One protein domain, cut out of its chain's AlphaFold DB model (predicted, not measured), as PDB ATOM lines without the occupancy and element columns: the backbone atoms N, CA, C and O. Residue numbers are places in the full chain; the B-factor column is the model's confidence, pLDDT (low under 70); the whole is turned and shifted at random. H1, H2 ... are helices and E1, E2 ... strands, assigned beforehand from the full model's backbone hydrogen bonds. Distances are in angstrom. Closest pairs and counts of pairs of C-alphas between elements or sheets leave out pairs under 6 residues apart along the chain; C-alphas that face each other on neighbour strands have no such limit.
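AT A GLANCE: This is residues 3 to 64 of the 265 residues of an uncharacterized protein of Dehalococcoidia bacterium (UniProt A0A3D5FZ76). Picture a loose string of small parts: a hairpin of two short strands, E1 and E2, at one end, the looping stretch of residues 3 to 16 at the other, and the short helices H1 and H2 between them. The longest helix, H3, begins near H2 and slants away to one side of this string, passing Leu 24 of H1 with its residues 53 to 57. The 62 printed residues hold three named helices and two named strands in the order H1, H2, E1, E2, H3, and the sheet, of order E1 - E2, is antiparallel. The class is mostly helix, with 25 helix and 6 strand residues among the 31 in named elements. The whole is loose, with a radius of gyration of the C-alphas of 13.8 A and spans of 37 by 28 by 21 A.

IN THESE COORDINATES: Find C-alpha 33 at (11.226, 4.131, -39.467), where strand E1 begins; it covers residues 33 to 35, 6.7 A long. Strand E2, residues 38 to 40, is 6.5 A long. Before them look for helix H2 at residues 27 to 30, 5.5 A from first to last C-alpha. Helix H1, residues 17 to 24, starts at C-alpha 17, (22.815, 7.127, -18.501), and is 10.4 A long. Helix H3, residues 50 to 62, measures 18.3 A and ends at C-alpha 62, (7.255, 7.127, -14.308).

HOW THE PARTS SIT: Start at the hairpin of E1 and E2, antiparallel neighbours whose directions stand at 150 degrees. C-alphas 34 and 39 face each other at 4.5 A; N 33 and O 40 are within hydrogen-bond range at 2.9 A, as are N 40 and O 33 at 2.8 A. Moving outward, the closest C-alphas of H2 and E1 are those of Arg 27 and Tyr 33, 7.8 A apart. H2 and H3 are close but not clearly touching, the C-alphas of Thr 30 and Arg 50 coming closest at 5.7 A. H1 and H3 only just touch, with 3 pairs of C-alphas within 8 A, and H3 does so with residues 53 to 57 alone; the closest C-alphas, those of Leu 24 and Ala 56, are 7.3 A apart. These two helices run opposite ways at a shallow tilt of 34 degrees, only just short of steep. H1 is apart from E1, E2 and H2. In H1 and H3 every O i to N i+4 pair is within hydrogen-bond range, and H2 is too short for such a pair.

THE WHOLE: The C-alphas of Ala 4 and Tyr 36 are the two farthest apart, at 40.1 A. The links H1 to H2, H2 to E1 and E1 to E2 are tight, and E2 to H3, with 9 residues between, is short. The printed part has no cut, its mean pLDDT is 88.3, and no printed residue is under 70.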
ATOM      1  N   ASN A   3      29.771  -0.979 -17.621       90.81
ATOM      2  CA  ASN A   3      31.143  -0.462 -17.520       90.81
ATOM      3  C   ASN A   3      32.049  -1.331 -16.636       90.81
ATOM      4  O   ASN A   3      33.242  -1.414 -16.917       90.81
ATOM      5  N   ALA A   4      31.477  -1.955 -15.600       91.12
ATOM      6  CA  ALA A   4      32.185  -2.853 -14.686       91.12
ATOM      7  C   ALA A   4      32.500  -4.201 -15.356       91.12
ATOM      8  O   ALA A   4      33.540  -4.782 -15.092       91.12
ATOM      9  N   GLU A   5      31.652  -4.637 -16.288       93.12
ATOM     10  CA  GLU A   5      31.851  -5.826 -17.132       93.12
ATOM     11  C   GLU A   5      32.783  -5.569 -18.332       93.12
ATOM     12  O   GLU A   5      32.923  -6.411 -19.212       93.12
ATOM     13  N   GLY A   6      33.402  -4.387 -18.425       91.00
ATOM     14  CA  GLY A   6      34.321  -4.052 -19.518       91.00
ATOM     15  C   GLY A   6      33.649  -3.734 -20.859       91.00
ATOM     16  O   GLY A   6      34.337  -3.342 -21.799       91.00
ATOM     17  N   LEU A   7      32.317  -3.799 -20.955       92.19
ATOM     18  CA  LEU A   7      31.588  -3.480 -22.182       92.19
ATOM     19  C   LEU A   7      31.715  -1.991 -22.527       92.19
ATOM     20  O   LEU A   7      31.701  -1.108 -21.658       92.19
ATOM     21  N   ARG A   8      31.831  -1.698 -23.823       92.25
ATOM     22  CA  ARG A   8      31.960  -0.341 -24.368       92.25
ATOM     23  C   ARG A   8      30.910  -0.089 -25.439       92.25
ATOM     24  O   ARG A   8      30.342  -1.010 -26.016       92.25
ATOM     25  N   THR A   9      30.629   1.184 -25.679       91.62
ATOM     26  CA  THR A   9      29.762   1.615 -26.783       91.62
ATOM     27  C   THR A   9      30.445   1.384 -28.137       91.62
ATOM     28  O   THR A   9      31.660   1.204 -28.195       91.62
ATOM     29  N   ARG A  10      29.694   1.475 -29.248       88.81
ATOM     30  CA  ARG A  10      30.229   1.335 -30.623       88.81
ATOM     31  C   ARG A  10      31.451   2.222 -30.905       88.81
ATOM     32  O   ARG A  10      32.308   1.846 -31.688       88.81
ATOM     33  N   SER A  11      31.532   3.399 -30.283       89.81
ATOM     34  CA  SER A  11      32.646   4.343 -30.441       89.81
ATOM     35  C   SER A  11      33.752   4.174 -29.384       89.81
ATOM     36  O   SER A  11      34.510   5.112 -29.154       89.81
ATOM     37  N   GLY A  12      33.780   3.059 -28.647       91.25
ATOM     38  CA  GLY A  12      34.771   2.773 -27.599       91.25
ATOM     39  C   GLY A  12      34.582   3.535 -26.279       91.25
ATOM     40  O   GLY A  12      35.353   3.355 -25.342       91.25
ATOM     41  N   ARG A  13      33.545   4.373 -26.159       92.06
ATOM     42  CA  ARG A  13      33.280   5.180 -24.954       92.06
ATOM     43  C   ARG A  13      32.567   4.360 -23.871       92.06
ATOM     44  O   ARG A  13      31.846   3.417 -24.222       92.06
ATOM     45  N   PRO A  14      32.708   4.718 -22.580       93.25
ATOM     46  CA  PRO A  14      31.925   4.102 -21.515       93.25
ATOM     47  C   PRO A  14      30.429   4.381 -21.689       93.25
ATOM     48  O   PRO A  14      30.011   5.387 -22.268       93.25
ATOM     49  N   TRP A  15      29.612   3.483 -21.156       93.00
ATOM     50  CA  TRP A  15      28.168   3.631 -21.099       93.00
ATOM     51  C   TRP A  15      27.781   4.750 -20.137       93.00
ATOM     52  O   TRP A  15      28.162   4.730 -18.965       93.00
ATOM     53  N   THR A  16      26.994   5.710 -20.622       93.50
ATOM     54  CA  THR A  16      26.418   6.785 -19.807       93.50
ATOM     55  C   THR A  16      24.901   6.617 -19.698       93.50
ATOM     56  O   THR A  16      24.276   6.048 -20.605       93.50
ATOM     57  N   PRO A  17      24.268   7.144 -18.631       89.62
ATOM     58  CA  PRO A  17      22.815   7.127 -18.501       89.62
ATOM     59  C   PRO A  17      22.107   7.764 -19.698       89.62
ATOM     60  O   PRO A  17      21.087   7.248 -20.134       89.62
ATOM     61  N   VAL A  18      22.663   8.838 -20.270       90.44
ATOM     62  CA  VAL A  18      22.093   9.546 -21.429       90.44
ATOM     63  C   VAL A  18      22.059   8.649 -22.666       90.44
ATOM     64  O   VAL A  18      21.014   8.546 -23.308       90.44
ATOM     65  N   THR A  19      23.156   7.946 -22.965       90.50
ATOM     66  CA  THR A  19      23.228   7.015 -24.103       90.50
ATOM     67  C   THR A  19      22.204   5.890 -23.964       90.50
ATOM     68  O   THR A  19      21.440   5.632 -24.894       90.50
ATOM     69  N   LEU A  20      22.123   5.271 -22.782       90.19
ATOM     70  CA  LEU A  20      21.131   4.228 -22.493       90.19
ATOM     71  C   LEU A  20      19.699   4.765 -22.611       90.19
ATOM     72  O   LEU A  20      18.842   4.131 -23.218       90.19
ATOM     73  N   SER A  21      19.446   5.969 -22.094       89.94
ATOM     74  CA  SER A  21      18.152   6.651 -22.188       89.94
ATOM     75  C   SER A  21      17.745   6.927 -23.642       89.94
ATOM     76  O   SER A  21      16.568   6.825 -23.984       89.94
ATOM     77  N   GLY A  22      18.702   7.277 -24.506       90.50
ATOM     78  CA  GLY A  22      18.480   7.464 -25.939       90.50
ATOM     79  C   GLY A  22      18.130   6.154 -26.646       90.50
ATOM     80  O   GLY A  22      17.160   6.108 -27.399       90.50
ATOM     81  N   MET A  23      18.859   5.074 -26.346       91.62
ATOM     82  CA  MET A  23      18.581   3.744 -26.901       91.62
ATOM     83  C   MET A  23      17.215   3.220 -26.460       91.62
ATOM     84  O   MET A  23      16.431   2.799 -27.302       91.62
ATOM     85  N   LEU A  24      16.884   3.315 -25.169       91.50
ATOM     86  CA  LEU A  24      15.593   2.856 -24.653       91.50
ATOM     87  C   LEU A  24      14.406   3.625 -25.246       91.50
ATOM     88  O   LEU A  24      13.323   3.064 -25.329       91.50
ATOM     89  N   ARG A  25      14.577   4.876 -25.696       89.81
ATOM     90  CA  ARG A  25      13.520   5.645 -26.388       89.81
ATOM     91  C   ARG A  25      13.476   5.412 -27.900       89.81
ATOM     92  O   ARG A  25      12.568   5.917 -28.565       89.81
ATOM     93  N   ASN A  26      14.439   4.683 -28.464       91.44
ATOM     94  CA  ASN A  26      14.551   4.522 -29.904       91.44
ATOM     95  C   ASN A  26      13.533   3.502 -30.437       91.44
ATOM     96  O   ASN A  26      13.708   2.291 -30.324       91.44
ATOM     97  N   ARG A  27      12.483   4.012 -31.083       88.12
ATOM     98  CA  ARG A  27      11.416   3.205 -31.695       88.12
ATOM     99  C   ARG A  27      11.862   2.441 -32.938       88.12
ATOM    100  O   ARG A  27      11.102   1.611 -33.425       88.12
ATOM    101  N   VAL A  28      13.065   2.690 -33.454       91.38
ATOM    102  CA  VAL A  28      13.609   1.884 -34.555       91.38
ATOM    103  C   VAL A  28      13.631   0.410 -34.161       91.38
ATOM    104  O   VAL A  28      13.191  -0.418 -34.940       91.38
ATOM    105  N   TYR A  29      13.946   0.086 -32.905       92.81
ATOM    106  CA  TYR A  29      13.995  -1.301 -32.427       92.81
ATOM    107  C   TYR A  29      12.661  -2.065 -32.490       92.81
ATOM    108  O   TYR A  29      12.675  -3.288 -32.409       92.81
ATOM    109  N   THR A  30      11.524  -1.385 -32.678       91.56
ATOM    110  CA  THR A  30      10.211  -2.024 -32.879       91.56
ATOM    111  C   THR A  30       9.842  -2.216 -34.357       91.56
ATOM    112  O   THR A  30       8.684  -2.509 -34.671       91.56
ATOM    113  N   GLY A  31      10.797  -2.020 -35.273       89.69
ATOM    114  CA  GLY A  31      10.587  -2.109 -36.719       89.69
ATOM    115  C   GLY A  31      10.003  -0.834 -37.336       89.69
ATOM    116  O   GLY A  31       9.463  -0.873 -38.440       89.69
ATOM    117  N   SER A  32      10.043   0.305 -36.629       87.50
ATOM    118  CA  SER A  32       9.532   1.583 -37.149       87.50
ATOM    119  C   SER A  32      10.636   2.442 -37.768       87.50
ATOM    120  O   SER A  32      11.778   2.429 -37.319       87.50
ATOM    121  N   TYR A  33      10.304   3.212 -38.801       86.56
ATOM    122  CA  TYR A  33      11.226   4.131 -39.467       86.56
ATOM    123  C   TYR A  33      10.569   5.506 -39.622       86.56
ATOM    124  O   TYR A  33       9.367   5.593 -39.857       86.56
ATOM    125  N   VAL A  34      11.331   6.588 -39.440       85.06
ATOM    126  CA  VAL A  34      10.828   7.964 -39.582       85.06
ATOM    127  C   VAL A  34      11.537   8.632 -40.752       85.06
ATOM    128  O   VAL A  34      12.763   8.734 -40.746       85.06
ATOM    129  N   ARG A  35      10.766   9.119 -41.728       83.12
ATOM    130  CA  ARG A  35      11.265   9.862 -42.892       83.12
ATOM    131  C   ARG A  35      10.309  10.996 -43.231       83.12
ATOM    132  O   ARG A  35       9.103  10.787 -43.232       83.12
ATOM    133  N   TYR A  36      10.838  12.188 -43.509       83.88
ATOM    134  CA  TYR A  36      10.038  13.374 -43.857       83.88
ATOM    135  C   TYR A  36       8.908  13.680 -42.853       83.88
ATOM    136  O   TYR A  36       7.802  14.042 -43.233       83.88
ATOM    137  N   GLY A  37       9.157  13.462 -41.556       80.06
ATOM    138  CA  GLY A  37       8.149  13.643 -40.502       80.06
ATOM    139  C   GLY A  37       7.075  12.548 -40.431       80.06
ATOM    140  O   GLY A  37       6.349  12.487 -39.442       80.06
ATOM    141  N   MET A  38       7.013  11.635 -41.405       77.38
ATOM    142  CA  MET A  38       6.112  10.483 -41.403       77.38
ATOM    143  C   MET A  38       6.768   9.264 -40.755       77.38
ATOM    144  O   MET A  38       7.965   9.013 -40.912       77.38
ATOM    145  N   ARG A  39       5.970   8.487 -40.016       80.81
ATOM    146  CA  ARG A  39       6.400   7.242 -39.371       80.81
ATOM    147  C   ARG A  39       5.823   6.045 -40.125       80.81
ATOM    148  O   ARG A  39       4.610   5.886 -40.182       80.81
ATOM    149  N   ILE A  40       6.700   5.194 -40.642       83.94
ATOM    150  CA  ILE A  40       6.371   3.945 -41.333       83.94
ATOM    151  C   ILE A  40       6.550   2.795 -40.336       83.94
ATOM    152  O   ILE A  40       7.618   2.640 -39.736       83.94
ATOM    153  N   ALA A  41       5.496   2.010 -40.117       82.56
ATOM    154  CA  ALA A  41       5.533   0.837 -39.249       82.56
ATOM    155  C   ALA A  41       5.911  -0.421 -40.047       82.56
ATOM    156  O   ALA A  41       5.473  -0.574 -41.179       82.56
ATOM    157  N   GLY A  42       6.688  -1.332 -39.447       83.88
ATOM    158  CA  GLY A  42       7.034  -2.616 -40.075       83.88
ATOM    159  C   GLY A  42       8.059  -2.511 -41.207       83.88
ATOM    160  O   GLY A  42       8.087  -3.364 -42.081       83.88
ATOM    161  N   ASN A  43       8.901  -1.474 -41.203       88.62
ATOM    162  CA  ASN A  43       9.921  -1.260 -42.234       88.62
ATOM    163  C   ASN A  43      11.043  -2.311 -42.195       88.62
ATOM    164  O   ASN A  43      11.710  -2.543 -43.194       88.62
ATOM    165  N   HIS A  44      11.324  -2.870 -41.022       90.06
ATOM    166  CA  HIS A  44      12.327  -3.914 -40.833       90.06
ATOM    167  C   HIS A  44      11.900  -4.837 -39.695       90.06
ATOM    168  O   HIS A  44      10.995  -4.502 -38.920       90.06
ATOM    169  N   GLU A  45      12.560  -5.988 -39.604       92.25
ATOM    170  CA  GLU A  45      12.337  -6.941 -38.526       92.25
ATOM    171  C   GLU A  45      12.580  -6.284 -37.163       92.25
ATOM    172  O   GLU A  45      13.553  -5.555 -36.950       92.25
ATOM    173  N   ARG A  46      11.643  -6.504 -36.240       92.38
ATOM    174  CA  ARG A  46      11.703  -5.908 -34.909       92.38
ATOM    175  C   ARG A  46      12.759  -6.626 -34.070       92.38
ATOM    176  O   ARG A  46      12.724  -7.840 -33.933       92.38
ATOM    177  N   ILE A  47      13.650  -5.854 -33.454       94.19
ATOM    178  CA  ILE A  47      14.628  -6.366 -32.480       94.19
ATOM    179  C   ILE A  47      13.945  -6.582 -31.121       94.19
ATOM    180  O   ILE A  47      14.321  -7.465 -30.356       94.19
ATOM    181  N   VAL A  48      12.936  -5.761 -30.808       93.12
ATOM    182  CA  VAL A  48      12.183  -5.814 -29.553       93.12
ATOM    183  C   VAL A  48      10.687  -5.788 -29.845       93.12
ATOM    184  O   VAL A  48      10.201  -4.988 -30.650       93.12
ATOM    185  N   GLU A  49       9.944  -6.631 -29.133       90.50
ATOM    186  CA  GLU A  49       8.483  -6.627 -29.151       90.50
ATOM    187  C   GLU A  49       7.898  -5.270 -28.755       90.50
ATOM    188  O   GLU A  49       8.378  -4.605 -27.830       90.50
ATOM    189  N   ARG A  50       6.805  -4.873 -29.419       85.88
ATOM    190  CA  ARG A  50       6.148  -3.582 -29.148       85.88
ATOM    191  C   ARG A  50       5.700  -3.474 -27.693       85.88
ATOM    192  O   ARG A  50       5.913  -2.433 -27.077       85.88
ATOM    193  N   ASP A  51       5.170  -4.552 -27.126       87.00
ATOM    194  CA  ASP A  51       4.686  -4.559 -25.744       87.00
ATOM    195  C   ASP A  51       5.827  -4.405 -24.737       87.00
ATOM    196  O   ASP A  51       5.709  -3.649 -23.774       87.00
ATOM    197  N   VAL A  52       6.968  -5.058 -24.981       92.06
ATOM    198  CA  VAL A  52       8.175  -4.917 -24.150       92.06
ATOM    199  C   VAL A  52       8.691  -3.479 -24.213       92.06
ATOM    200  O   VAL A  52       8.965  -2.867 -23.178       92.06
ATOM    201  N   PHE A  53       8.773  -2.913 -25.420       91.38
ATOM    202  CA  PHE A  53       9.204  -1.535 -25.622       91.38
ATOM    203  C   PHE A  53       8.270  -0.534 -24.926       91.38
ATOM    204  O   PHE A  53       8.740   0.388 -24.256       91.38
ATOM    205  N   ASN A  54       6.954  -0.731 -25.042       86.88
ATOM    206  CA  ASN A  54       5.945   0.117 -24.414       86.88
ATOM    207  C   ASN A  54       6.033   0.055 -22.884       86.88
ATOM    208  O   ASN A  54       6.055   1.105 -22.243       86.88
ATOM    209  N   ARG A  55       6.198  -1.138 -22.292       89.19
ATOM    210  CA  ARG A  55       6.448  -1.276 -20.845       89.19
ATOM    211  C   ARG A  55       7.699  -0.513 -20.408       89.19
ATOM    212  O   ARG A  55       7.665   0.191 -19.400       89.19
ATOM    213  N   ALA A  56       8.782  -0.583 -21.184       90.12
ATOM    214  CA  ALA A  56       9.986   0.197 -20.904       90.12
ATOM    215  C   ALA A  56       9.722   1.714 -20.975       90.12
ATOM    216  O   ALA A  56      10.203   2.449 -20.113       90.12
ATOM    217  N   GLN A  57       8.917   2.193 -21.936       89.06
ATOM    218  CA  GLN A  57       8.537   3.611 -21.998       89.06
ATOM    219  C   GLN A  57       7.743   4.046 -20.763       89.06
ATOM    220  O   GLN A  57       8.007   5.127 -20.243       89.06
ATOM    221  N   VAL A  58       6.826   3.209 -20.266       85.56
ATOM    222  CA  VAL A  58       6.054   3.490 -19.044       85.56
ATOM    223  C   VAL A  58       6.984   3.645 -17.838       85.56
ATOM    224  O   VAL A  58       6.886   4.633 -17.116       85.56
ATOM    225  N   VAL A  59       7.954   2.740 -17.659       88.50
ATOM    226  CA  VAL A  59       8.949   2.828 -16.569       88.50
ATOM    227  C   VAL A  59       9.857   4.056 -16.716       88.50
ATOM    228  O   VAL A  59      10.208   4.711 -15.737       88.50
ATOM    229  N   MET A  60      10.251   4.398 -17.942       85.75
ATOM    230  CA  MET A  60      11.043   5.602 -18.207       85.75
ATOM    231  C   MET A  60      10.240   6.886 -17.947       85.75
ATOM    232  O   MET A  60      10.792   7.879 -17.466       85.75
ATOM    233  N   GLY A  61       8.941   6.863 -18.253       79.94
ATOM    234  CA  GLY A  61       7.997   7.946 -18.003       79.94
ATOM    235  C   GLY A  61       7.701   8.138 -16.519       79.94
ATOM    236  O   GLY A  61       7.710   9.274 -16.057       79.94
ATOM    237  N   SER A  62       7.539   7.056 -15.750       79.12
ATOM    238  CA  SER A  62       7.255   7.127 -14.308       79.12
ATOM    239  C   SER A  62       8.400   7.740 -13.497       79.12
ATOM    240  O   SER A  62       8.169   8.357 -12.460       79.12
ATOM    241  N   ARG A  63       9.639   7.621 -13.990       72.94
ATOM    242  CA  ARG A  63      10.826   8.268 -13.406       72.94
ATOM    243  C   ARG A  63      10.947   9.748 -13.750       72.94
ATOM    244  O   ARG A  63      11.723  10.458 -13.113       72.94
ATOM    245  N   SER A  64      10.233  10.216 -14.772       71.44
ATOM    246  CA  SER A  64      10.184  11.645 -15.058       71.44
ATOM    247  C   SER A  64       9.261  12.289 -14.028       71.44
ATOM    248  O   SER A  64       8.131  11.826 -13.877       71.44
TER     249      SER A  64